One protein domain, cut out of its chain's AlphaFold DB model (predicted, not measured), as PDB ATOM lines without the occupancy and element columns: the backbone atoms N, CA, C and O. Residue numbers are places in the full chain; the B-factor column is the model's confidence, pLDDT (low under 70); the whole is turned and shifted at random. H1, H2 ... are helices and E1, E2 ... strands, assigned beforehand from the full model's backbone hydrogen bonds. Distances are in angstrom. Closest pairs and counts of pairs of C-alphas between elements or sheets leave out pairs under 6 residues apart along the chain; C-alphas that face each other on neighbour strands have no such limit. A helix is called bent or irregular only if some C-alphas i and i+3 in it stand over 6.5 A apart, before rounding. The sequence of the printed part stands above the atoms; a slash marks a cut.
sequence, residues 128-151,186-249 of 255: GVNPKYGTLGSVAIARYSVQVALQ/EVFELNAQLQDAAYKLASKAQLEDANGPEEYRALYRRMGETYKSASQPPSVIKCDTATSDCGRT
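AT A GLANCE: This is residues 128 to 151 and 186 to 249 of the 255 residues of an uncharacterized protein of Fusarium oxysporum (UniProt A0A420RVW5). Two short parallel strands, E1 and E4, run side by side and both turn a corner into E2 and E5, as a bent ribbon shaped like an L; E3 widens its second limb to a small sheet. H1 packs along the E1 and E4 limb, and H2 lies far from the three-stranded sheet. The 88 printed residues run E1 E2 E3 H1 H2 E4 E5; the class is mixed, with under half of the residues in named elements. The mixed sheet has the order E3, E2, E5. The whole is only just compact, close to loose, with a radius of gyration of the C-alphas of 14.4 A and spans of 36 by 36 by 22 A.

HOW THE PARTS SIT: In the larger sheet, E2, residues 144 to 147, is parallel to E5, residues 241 to 243, with N 146 and O 241 2.8 A apart. E3, residues 187 to 189, is antiparallel to E2, with N 145 and O 188 2.9 A apart. E1, residues 139 to 141, runs on into E2 at 95 degrees, and E4, residues 236 to 238, runs on into E5 at 76 degrees. E1 and E4 are parallel, with N 141 and O 237 2.9 A apart. The closest C-alphas of E4 and H1, residues 192 to 202, are those of Val 236 and Ala 202, 6.7 A apart. H2, residues 211 to 221, is apart from H1 and E1. Every O i to N i+4 pair is within hydrogen-bond range in H1, and 4 of 7 in H2.

IN THESE COORDINATES: E1 begins at C-alpha 139 (27.160, 43.188, 48.199) and spans 6.6 A, as does E3; E2 spans 9.8 A, H1 14.9 A, H2 15.7 A and E4 7.2 A. E5, 6.7 A, ends at C-alpha 243 (40.800, 46.439, 56.696).

THE WHOLE: C-alphas 151 and 206, the farthest apart, are separated by 39.3 A. Residues 152 to 185 are not printed; the gap between C-alphas 151 and 186 is 10.4 A. The link H2 to E4 is long. Residues 247 to 249 have pLDDT under 70.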
ATOM      1  N   GLY A 128      37.760  43.157  48.274       88.75
ATOM      2  CA  GLY A 128      38.021  41.762  47.940       88.75
ATOM      3  C   GLY A 128      37.155  40.826  48.786       88.75
ATOM      4  O   GLY A 128      36.814  41.139  49.924       88.75
ATOM      5  N   VAL A 129      36.829  39.652  48.247       88.50
ATOM      6  CA  VAL A 129      36.076  38.616  48.964       88.50
ATOM      7  C   VAL A 129      36.793  37.279  48.855       88.50
ATOM      8  O   VAL A 129      37.343  36.942  47.806       88.50
ATOM      9  N   ASN A 130      36.779  36.493  49.932       88.81
ATOM     10  CA  ASN A 130      37.266  35.123  49.872       88.81
ATOM     11  C   ASN A 130      36.353  34.304  48.934       88.81
ATOM     12  O   ASN A 130      35.160  34.159  49.226       88.81
ATOM     13  N   PRO A 131      36.890  33.710  47.852       90.38
ATOM     14  CA  PRO A 131      36.088  32.998  46.856       90.38
ATOM     15  C   PRO A 131      35.415  31.718  47.387       90.38
ATOM     16  O   PRO A 131      34.550  31.136  46.731       90.38
ATOM     17  N   LYS A 132      35.780  31.261  48.588       90.75
ATOM     18  CA  LYS A 132      35.078  30.175  49.286       90.75
ATOM     19  C   LYS A 132      33.719  30.624  49.837       90.75
ATOM     20  O   LYS A 132      32.811  29.805  49.962       90.75
ATOM     21  N   TYR A 133      33.553  31.917  50.122       89.88
ATOM     22  CA  TYR A 133      32.387  32.460  50.832       89.88
ATOM     23  C   TYR A 133      31.572  33.480  50.032       89.88
ATOM     24  O   TYR A 133      30.424  33.735  50.379       89.88
ATOM     25  N   GLY A 134      32.119  34.041  48.955       90.81
ATOM     26  CA  GLY A 134      31.414  35.031  48.149       90.81
ATOM     27  C   GLY A 134      31.867  35.055  46.700       90.81
ATOM     28  O   GLY A 134      32.739  34.292  46.286       90.81
ATOM     29  N   THR A 135      31.233  35.928  45.926       92.56
ATOM     30  CA  THR A 135      31.410  36.002  44.478       92.56
ATOM     31  C   THR A 135      31.497  37.440  43.994       92.56
ATOM     32  O   THR A 135      30.954  38.352  44.623       92.56
ATOM     33  N   LEU A 136      32.188  37.644  42.875       91.81
ATOM     34  CA  LEU A 136      32.396  38.964  42.288       91.81
ATOM     35  C   LEU A 136      31.052  39.640  41.973       91.81
ATOM     36  O   LEU A 136      30.162  39.010  41.397       91.81
ATOM     37  N   GLY A 137      30.930  40.914  42.351       90.31
ATOM     38  CA  GLY A 137      29.707  41.713  42.211       90.31
ATOM     39  C   GLY A 137      28.710  41.567  43.367       90.31
ATOM     40  O   GLY A 137      27.676  42.225  43.363       90.31
ATOM     41  N   SER A 138      28.996  40.720  44.362       93.25
ATOM     42  CA  SER A 138      28.152  40.613  45.559       93.25
ATOM     43  C   SER A 138      28.263  41.844  46.448       93.25
ATOM     44  O   SER A 138      29.321  42.464  46.537       93.25
ATOM     45  N   VAL A 139      27.189  42.132  47.180       94.88
ATOM     46  CA  VAL A 139      27.160  43.188  48.199       94.88
ATOM     47  C   VAL A 139      27.204  42.535  49.574       94.88
ATOM     48  O   VAL A 139      26.282  41.815  49.955       94.88
ATOM     49  N   ALA A 140      28.275  42.784  50.320       94.44
ATOM     50  CA  ALA A 140      28.425  42.320  51.694       94.44
ATOM     51  C   ALA A 140      28.010  43.413  52.683       94.44
ATOM     52  O   ALA A 140      28.437  44.559  52.566       94.44
ATOM     53  N   ILE A 141      27.201  43.050  53.677       95.81
ATOM     54  CA  ILE A 141      26.835  43.944  54.780       95.81
ATOM     55  C   ILE A 141      27.463  43.406  56.063       95.81
ATOM     56  O   ILE A 141      27.088  42.330  56.540       95.81
ATOM     57  N   ALA A 142      28.411  44.162  56.611       95.38
ATOM     58  CA  ALA A 142      29.245  43.744  57.732       95.38
ATOM     59  C   ALA A 142      28.564  43.880  59.093       95.38
ATOM     60  O   ALA A 142      27.806  44.824  59.331       95.38
ATOM     61  N   ARG A 143      28.862  42.932  59.991       95.19
ATOM     62  CA  ARG A 143      28.574  43.054  61.423       95.19
ATOM     63  C   ARG A 143      29.824  43.468  62.180       95.19
ATOM     64  O   ARG A 143      29.718  44.269  63.095       95.19
ATOM     65  N   TYR A 144      30.981  42.955  61.796       96.12
ATOM     66  CA  TYR A 144      32.265  43.320  62.370       96.12
ATOM     67  C   TYR A 144      33.147  44.001  61.326       96.12
ATOM     68  O   TYR A 144      33.157  43.624  60.153       96.12
ATOM     69  N   SER A 145      33.888  45.009  61.778       93.94
ATOM     70  CA  SER A 145      35.030  45.572  61.066       93.94
ATOM     71  C   SER A 145      36.300  45.150  61.791       93.94
ATOM     72  O   SER A 145      36.454  45.445  62.979       93.94
ATOM     73  N   VAL A 146      37.168  44.419  61.098       92.62
ATOM     74  CA  VAL A 146      38.363  43.794  61.670       92.62
ATOM     75  C   VAL A 146      39.618  44.405  61.058       92.62
ATOM     76  O   VAL A 146      39.849  44.324  59.856       92.62
ATOM     77  N   GLN A 147      40.466  44.992  61.886       89.75
ATOM     78  CA  GLN A 147      41.803  45.419  61.509       89.75
ATOM     79  C   GLN A 147      42.759  44.227  61.573       89.75
ATOM     80  O   GLN A 147      42.974  43.642  62.633       89.75
ATOM     81  N   VAL A 148      43.344  43.874  60.429       88.19
ATOM     82  CA  VAL A 148      44.248  42.721  60.291       88.19
ATOM     83  C   VAL A 148      45.694  43.102  59.964       88.19
ATOM     84  O   VAL A 148      46.547  42.226  59.897       88.19
ATOM     85  N   ALA A 149      45.987  44.376  59.709       86.88
ATOM     86  CA  ALA A 149      47.313  44.855  59.325       86.88
ATOM     87  C   ALA A 149      48.251  45.056  60.525       86.88
ATOM     88  O   ALA A 149      49.468  45.097  60.356       86.88
ATOM     89  N   LEU A 150      47.709  45.142  61.745       88.12
ATOM     90  CA  LEU A 150      48.484  45.293  62.977       88.12
ATOM     91  C   LEU A 150      49.105  43.960  63.412       88.12
ATOM     92  O   LEU A 150      48.595  43.257  64.284       88.12
ATOM     93  N   GLN A 151      50.219  43.610  62.776       89.88
ATOM     94  CA  GLN A 151      50.990  42.403  63.050       89.88
ATOM     95  C   GLN A 151      52.427  42.541  62.532       89.88
ATOM     96  O   GLN A 151      52.763  43.494  61.827       89.88
ATOM     97  N   GLU A 186      41.491  46.537  66.935       90.69
ATOM     98  CA  GLU A 186      41.482  45.305  66.145       90.69
ATOM     99  C   GLU A 186      40.089  44.927  65.648       90.69
ATOM    100  O   GLU A 186      39.952  44.434  64.535       90.69
ATOM    101  N   VAL A 187      39.053  45.099  66.471       93.06
ATOM    102  CA  VAL A 187      37.699  44.632  66.152       93.06
ATOM    103  C   VAL A 187      36.670  45.634  66.643       93.06
ATOM    104  O   VAL A 187      36.617  45.959  67.829       93.06
ATOM    105  N   PHE A 188      35.794  46.054  65.737       93.94
ATOM    106  CA  PHE A 188      34.628  46.867  66.049       93.94
ATOM    107  C   PHE A 188      33.355  46.127  65.646       93.94
ATOM    108  O   PHE A 188      33.173  45.790  64.475       93.94
ATOM    109  N   GLU A 189      32.460  45.885  66.608       95.81
ATOM    110  CA  GLU A 189      31.100  45.429  66.312       95.81
ATOM    111  C   GLU A 189      30.247  46.618  65.861       95.81
ATOM    112  O   GLU A 189      30.114  47.625  66.558       95.81
ATOM    113  N   LEU A 190      29.665  46.491  64.677       94.69
ATOM    114  CA  LEU A 190      28.708  47.421  64.102       94.69
ATOM    115  C   LEU A 190      27.292  47.098  64.596       94.69
ATOM    116  O   LEU A 190      27.012  46.048  65.177       94.69
ATOM    117  N   ASN A 191      26.351  48.006  64.347       95.62
ATOM    118  CA  ASN A 191      24.975  47.834  64.800       95.62
ATOM    119  C   ASN A 191      24.274  46.673  64.062       95.62
ATOM    120  O   ASN A 191      23.817  46.829  62.929       95.62
ATOM    121  N   ALA A 192      24.129  45.530  64.736       95.19
ATOM    122  CA  ALA A 192      23.514  44.324  64.176       95.19
ATOM    123  C   ALA A 192      22.042  44.515  63.756       95.19
ATOM    124  O   ALA A 192      21.601  43.949  62.758       95.19
ATOM    125  N   GLN A 193      21.270  45.344  64.466       96.19
ATOM    126  CA  GLN A 193      19.873  45.611  64.091       96.19
ATOM    127  C   GLN A 193      19.796  46.435  62.801       96.19
ATOM    128  O   GLN A 193      18.954  46.173  61.939       96.19
ATOM    129  N   LEU A 194      20.700  47.408  62.653       94.81
ATOM    130  CA  LEU A 194      20.820  48.197  61.433       94.81
ATOM    131  C   LEU A 194      21.314  47.335  60.266       94.81
ATOM    132  O   LEU A 194      20.769  47.444  59.172       94.81
ATOM    133  N   GLN A 195      22.269  46.432  60.507       95.44
ATOM    134  CA  GLN A 195      22.721  45.445  59.524       95.44
ATOM    135  C   GLN A 195      21.549  44.585  59.028       95.44
ATOM    136  O   GLN A 195      21.364  44.424  57.823       95.44
ATOM    137  N   ASP A 196      20.724  44.064  59.937       96.25
ATOM    138  CA  ASP A 196      19.554  43.255  59.591       96.25
ATOM    139  C   ASP A 196      18.524  44.035  58.770       96.25
ATOM    140  O   ASP A 196      17.958  43.499  57.812       96.25
ATOM    141  N   ALA A 197      18.271  45.293  59.135       96.25
ATOM    142  CA  ALA A 197      17.377  46.170  58.392       96.25
ATOM    143  C   ALA A 197      17.924  46.468  56.986       96.25
ATOM    144  O   ALA A 197      17.200  46.298  56.002       96.25
ATOM    145  N   ALA A 198      19.205  46.829  56.884       95.56
ATOM    146  CA  ALA A 198      19.885  47.083  55.619       95.56
ATOM    147  C   ALA A 198      19.878  45.838  54.724       95.56
ATOM    148  O   ALA A 198      19.516  45.927  53.556       95.56
ATOM    149  N   TYR A 199      20.161  44.657  55.281       96.62
ATOM    150  CA  TYR A 199      20.118  43.386  54.559       96.62
ATOM    151  C   TYR A 199      18.731  43.077  53.999       96.62
ATOM    152  O   TYR A 199      18.608  42.723  52.828       96.62
ATOM    153  N   LYS A 200      17.671  43.252  54.796       97.06
ATOM    154  CA  LYS A 200      16.288  43.023  54.343       97.06
ATOM    155  C   LYS A 200      15.871  43.957  53.206       97.06
ATOM    156  O   LYS A 200      15.036  43.571  52.390       97.06
ATOM    157  N   LEU A 201      16.400  45.179  53.176       95.38
ATOM    158  CA  LEU A 201      16.137  46.144  52.110       95.38
ATOM    159  C   LEU A 201      16.978  45.837  50.870       95.38
ATOM    160  O   LEU A 201      16.422  45.662  49.789       95.38
ATOM    161  N   ALA A 202      18.292  45.695  51.040       94.88
ATOM    162  CA  ALA A 202      19.237  45.447  49.959       94.88
ATOM    163  C   ALA A 202      18.969  44.117  49.241       94.88
ATOM    164  O   ALA A 202      19.075  44.056  48.023       94.88
ATOM    165  N   SER A 203      18.531  43.072  49.952       95.56
ATOM    166  CA  SER A 203      18.218  41.766  49.343       95.56
ATOM    167  C   SER A 203      17.045  41.801  48.354       95.56
ATOM    168  O   SER A 203      16.810  40.821  47.655       95.56
ATOM    169  N   LYS A 204      16.282  42.901  48.302       95.19
ATOM    170  CA  LYS A 204      15.218  43.111  47.309       95.19
ATOM    171  C   LYS A 204      15.734  43.752  46.020       95.19
ATOM    172  O   LYS A 204      14.985  43.817  45.050       95.19
ATOM    173  N   ALA A 205      16.959  44.276  46.027       92.44
ATOM    174  CA  ALA A 205      17.552  44.903  44.861       92.44
ATOM    175  C   ALA A 205      17.885  43.849  43.803       92.44
ATOM    176  O   ALA A 205      18.356  42.754  44.116       92.44
ATOM    177  N   GLN A 206      17.660  44.202  42.541       92.00
ATOM    178  CA  GLN A 206      18.139  43.413  41.420       92.00
ATOM    179  C   GLN A 206      19.575  43.839  41.122       92.00
ATOM    180  O   GLN A 206      19.815  44.981  40.739       92.00
ATOM    181  N   LEU A 207      20.527  42.934  41.348       91.25
ATOM    182  CA  LEU A 207      21.928  43.184  41.028       91.25
ATOM    183  C   LEU A 207      22.138  42.947  39.534       91.25
ATOM    184  O   LEU A 207      21.856  41.858  39.030       91.25
ATOM    185  N   GLU A 208      22.604  43.978  38.839       88.69
ATOM    186  CA  GLU A 208      23.023  43.851  37.450       88.69
ATOM    187  C   GLU A 208      24.292  43.009  37.371       88.69
ATOM    188  O   GLU A 208      25.204  43.130  38.193       88.69
ATOM    189  N   ASP A 209      24.334  42.146  36.367       88.31
ATOM    190  CA  ASP A 209      25.471  41.286  36.100       88.31
ATOM    191  C   ASP A 209      25.998  41.562  34.694       88.31
ATOM    192  O   ASP A 209      25.259  42.005  33.813       88.31
ATOM    193  N   ALA A 210      27.288  41.317  34.488       88.56
ATOM    194  CA  ALA A 210      27.958  41.607  33.230       88.56
ATOM    195  C   ALA A 210      28.796  40.413  32.768       88.56
ATOM    196  O   ALA A 210      29.310  39.641  33.581       88.56
ATOM    197  N   ASN A 211      28.993  40.310  31.449       91.31
ATOM    198  CA  ASN A 211      29.719  39.194  30.834       91.31
ATOM    199  C   ASN A 211      31.139  39.036  31.407       91.31
ATOM    200  O   ASN A 211      31.566  37.924  31.690       91.31
ATOM    201  N   GLY A 212      31.857  40.142  31.651       91.88
ATOM    202  CA  GLY A 212      33.218  40.104  32.206       91.88
ATOM    203  C   GLY A 212      33.298  39.429  33.588       91.88
ATOM    204  O   GLY A 212      34.031  38.450  33.746       91.88
ATOM    205  N   PRO A 213      32.542  39.902  34.599       90.75
ATOM    206  CA  PRO A 213      32.415  39.212  35.880       90.75
ATOM    207  C   PRO A 213      31.964  37.754  35.762       90.75
ATOM    208  O   PRO A 213      32.504  36.894  36.459       90.75
ATOM    209  N   GLU A 214      31.018  37.445  34.874       91.50
ATOM    210  CA  GLU A 214      30.550  36.073  34.663       91.50
ATOM    211  C   GLU A 214      31.659  35.140  34.161       91.50
ATOM    212  O   GLU A 214      31.862  34.056  34.720       91.50
ATOM    213  N   GLU A 215      32.415  35.576  33.155       92.25
ATOM    214  CA  GLU A 215      33.559  34.845  32.609       92.25
ATOM    215  C   GLU A 215      34.628  34.605  33.679       92.25
ATOM    216  O   GLU A 215      35.144  33.490  33.808       92.25
ATOM    217  N   TYR A 216      34.914  35.611  34.511       90.88
ATOM    218  CA  TYR A 216      35.867  35.472  35.610       90.88
ATOM    219  C   TYR A 216      35.396  34.444  36.650       90.88
ATOM    220  O   TYR A 216      36.159  33.570  37.069       90.88
ATOM    221  N   ARG A 217      34.112  34.478  37.029       92.62
ATOM    222  CA  ARG A 217      33.514  33.508  37.964       92.62
ATOM    223  C   ARG A 217      33.524  32.078  37.421       92.62
ATOM    224  O   ARG A 217      33.645  31.123  38.193       92.62
ATOM    225  N   ALA A 218      33.466  31.898  36.100       91.56
ATOM    226  CA  ALA A 218      33.550  30.580  35.475       91.56
ATOM    227  C   ALA A 218      34.888  29.863  35.745       91.56
ATOM    228  O   ALA A 218      34.918  28.629  35.759       91.56
ATOM    229  N   LEU A 219      35.971  30.601  36.028       91.75
ATOM    230  CA  LEU A 219      37.271  30.031  36.403       91.75
ATOM    231  C   LEU A 219      37.190  29.233  37.715       91.75
ATOM    232  O   LEU A 219      37.811  28.175  37.835       91.75
ATOM    233  N   TYR A 220      36.361  29.675  38.664       91.69
ATOM    234  CA  TYR A 220      36.197  29.023  39.967       91.69
ATOM    235  C   TYR A 220      35.435  27.696  39.887       91.69
ATOM    236  O   TYR A 220      35.691  26.811  40.700       91.69
ATOM    237  N   ARG A 221      34.585  27.489  38.866       88.62
ATOM    238  CA  ARG A 221      33.868  26.209  38.660       88.62
ATOM    239  C   ARG A 221      34.825  25.022  38.539       88.62
ATOM    240  O   ARG A 221      34.497  23.916  38.950       88.62
ATOM    241  N   ARG A 222      36.014  25.254  37.977       86.69
ATOM    242  CA  ARG A 222      37.030  24.218  37.738       86.69
ATOM    243  C   ARG A 222      37.860  23.889  38.980       86.69
ATOM    244  O   ARG A 222      38.567  22.889  38.970       86.69
ATOM    245  N   MET A 223      37.779  24.704  40.035       87.50
ATOM    246  CA  MET A 223      38.574  24.540  41.260       87.50
ATOM    247  C   MET A 223      37.891  23.670  42.333       87.50
ATOM    248  O   MET A 223      38.446  23.485  43.413       87.50
ATOM    249  N   GLY A 224      36.714  23.107  42.033       87.88
ATOM    250  CA  GLY A 224      35.991  22.169  42.898       87.88
ATOM    251  C   GLY A 224      34.972  22.824  43.840       87.88
ATOM    252  O   GLY A 224      34.814  24.044  43.873       87.88
ATOM    253  N   GLU A 225      34.277  21.992  44.625       90.25
ATOM    254  CA  GLU A 225      33.135  22.402  45.467       90.25
ATOM    255  C   GLU A 225      33.477  23.489  46.496       90.25
ATOM    256  O   GLU A 225      32.637  24.331  46.808       90.25
ATOM    257  N   THR A 226      34.723  23.539  46.973       90.62
ATOM    258  CA  THR A 226      35.193  24.556  47.927       90.62
ATOM    259  C   THR A 226      35.033  25.990  47.406       90.62
ATOM    260  O   THR A 226      34.924  26.914  48.206       90.62
ATOM    261  N   TYR A 227      34.994  26.191  46.083       91.56
ATOM    262  CA  TYR A 227      34.855  27.503  45.434       91.56
ATOM    263  C   TYR A 227      33.505  27.691  44.742       91.56
ATOM    264  O   TYR A 227      33.343  28.578  43.901       91.56
ATOM    265  N   LYS A 228      32.511  26.866  45.091       91.56
ATOM    266  CA  LYS A 228      31.175  26.940  44.500       91.56
ATOM    267  C   LYS A 228      30.566  28.330  44.646       91.56
ATOM    268  O   LYS A 228      30.010  28.827  43.668       91.56
ATOM    269  N   SER A 229      30.725  28.960  45.812       91.38
ATOM    270  CA  SER A 229      30.249  30.317  46.105       91.38
ATOM    271  C   SER A 229      30.714  31.319  45.045       91.38
ATOM    272  O   SER A 229      29.873  31.972  44.438       91.38
ATOM    273  N   ALA A 230      32.012  31.350  44.718       91.81
ATOM    274  CA  ALA A 230      32.589  32.251  43.712       91.81
ATOM    275  C   ALA A 230      32.132  32.010  42.268       91.81
ATOM    276  O   ALA A 230      32.382  32.841  41.401       91.81
ATOM    277  N   SER A 231      31.482  30.882  41.981       92.00
ATOM    278  CA  SER A 231      30.947  30.596  40.646       92.00
ATOM    279  C   SER A 231      29.487  31.012  40.450       92.00
ATOM    280  O   SER A 231      28.968  30.898  39.335       92.00
ATOM    281  N   GLN A 232      28.820  31.452  41.522       92.81
ATOM    282  CA  GLN A 232      27.418  31.861  41.495       92.81
ATOM    283  C   GLN A 232      27.253  33.312  41.017       92.81
ATOM    284  O   GLN A 232      28.196  34.101  41.142       92.81
ATOM    285  N   PRO A 233      26.063  33.678  40.503       93.38
ATOM    286  CA  PRO A 233      25.686  35.071  40.265       93.38
ATOM    287  C   PRO A 233      25.773  35.928  41.543       93.38
ATOM    288  O   PRO A 233      25.703  35.384  42.652       93.38
ATOM    289  N   PRO A 234      25.918  37.259  41.413       94.31
ATOM    290  CA  PRO A 234      26.055  38.152  42.554       94.31
ATOM    291  C   PRO A 234      24.792  38.146  43.419       94.31
ATOM    292  O   PRO A 234      23.668  38.035  42.928       94.31
ATOM    293  N   SER A 235      24.977  38.275  44.729       94.31
ATOM    294  CA  SER A 235      23.874  38.364  45.688       94.31
ATOM    295  C   SER A 235      24.235  39.266  46.863       94.31
ATOM    296  O   SER A 235      25.391  39.656  47.039       94.31
ATOM    297  N   VAL A 236      23.235  39.619  47.668       95.75
ATOM    298  CA  VAL A 236      23.460  40.328  48.928       95.75
ATOM    299  C   VAL A 236      23.719  39.306  50.029       95.75
ATOM    300  O   VAL A 236      22.908  38.404  50.254       95.75
ATOM    301  N   ILE A 237      24.838  39.458  50.732       94.44
ATOM    302  CA  ILE A 237      25.281  38.549  51.791       94.44
ATOM    303  C   ILE A 237      25.574  39.310  53.084       94.44
ATOM    304  O   ILE A 237      25.893  40.498  53.078       94.44
ATOM    305  N   LYS A 238      25.492  38.607  54.214       94.00
ATOM    306  CA  LYS A 238      26.053  39.092  55.478       94.00
ATOM    307  C   LYS A 238      27.459  38.532  55.602       94.00
ATOM    308  O   LYS A 238      27.626  37.316  55.620       94.00
ATOM    309  N   CYS A 239      28.446  39.412  55.640       92.00
ATOM    310  CA  CYS A 239      29.852  39.049  55.733       92.00
ATOM    311  C   CYS A 239      30.595  40.195  56.396       92.00
ATOM    312  O   CYS A 239      30.340  41.351  56.061       92.00
ATOM    313  N   ASP A 240      31.492  39.867  57.315       94.12
ATOM    314  CA  ASP A 240      32.316  40.852  58.002       94.12
ATOM    315  C   ASP A 240      33.365  41.442  57.061       94.12
ATOM    316  O   ASP A 240      33.686  40.869  56.015       94.12
ATOM    317  N   THR A 241      33.849  42.630  57.414       91.75
ATOM    318  CA  THR A 241      34.867  43.334  56.637       91.75
ATOM    319  C   THR A 241      36.192  43.322  57.377       91.75
ATOM    320  O   THR A 241      36.232  43.409  58.605       91.75
ATOM    321  N   ALA A 242      37.280  43.232  56.620       90.56
ATOM    322  CA  ALA A 242      38.625  43.294  57.155       90.56
ATOM    323  C   ALA A 242      39.426  44.388  56.442       90.56
ATOM    324  O   ALA A 242      39.547  44.353  55.218       90.56
ATOM    325  N   THR A 243      39.993  45.320  57.205       88.25
ATOM    326  CA  THR A 243      40.800  46.439  56.696       88.25
ATOM    327  C   THR A 243      42.289  46.103  56.683       88.25
ATOM    328  O   THR A 243      42.769  45.351  57.532       88.25
ATOM    329  N   SER A 244      42.987  46.610  55.666       83.94
ATOM    330  CA  SER A 244      44.442  46.590  55.527       83.94
ATOM    331  C   SER A 244      44.865  47.563  54.425       83.94
ATOM    332  O   SER A 244      44.174  47.677  53.412       83.94
ATOM    333  N   ASP A 245      46.037  48.182  54.569       83.25
ATOM    334  CA  ASP A 245      46.686  48.950  53.494       83.25
ATOM    335  C   ASP A 245      47.274  48.054  52.383       83.25
ATOM    336  O   ASP A 245      47.644  48.529  51.307       83.25
ATOM    337  N   CYS A 246      47.353  46.740  52.613       70.44
ATOM    338  CA  CYS A 246      47.798  45.775  51.621       70.44
ATOM    339  C   CYS A 246      46.599  45.205  50.853       70.44
ATOM    340  O   CYS A 246      45.749  44.502  51.405       70.44
ATOM    341  N   GLY A 247      46.562  45.453  49.541       57.19
ATOM    342  CA  GLY A 247      45.561  44.864  48.657       57.19
ATOM    343  C   GLY A 247      45.636  43.335  48.667       57.19
ATOM    344  O   GLY A 247      46.637  42.744  48.256       57.19
ATOM    345  N   ARG A 248      44.565  42.670  49.113       58.06
ATOM    346  CA  ARG A 248      44.493  41.203  49.120       58.06
ATOM    347  C   ARG A 248      44.231  40.664  47.714       58.06
ATOM    348  O   ARG A 248      43.186  40.928  47.128       58.06
ATOM    349  N   THR A 249      45.149  39.844  47.204       43.62
ATOM    350  CA  THR A 249      44.985  39.106  45.941       43.62
ATOM    351  C   THR A 249      45.273  37.615  46.174       43.62
ATOM    352  O   THR A 249      46.356  37.252  46.619       43.62
TER     353      THR A 249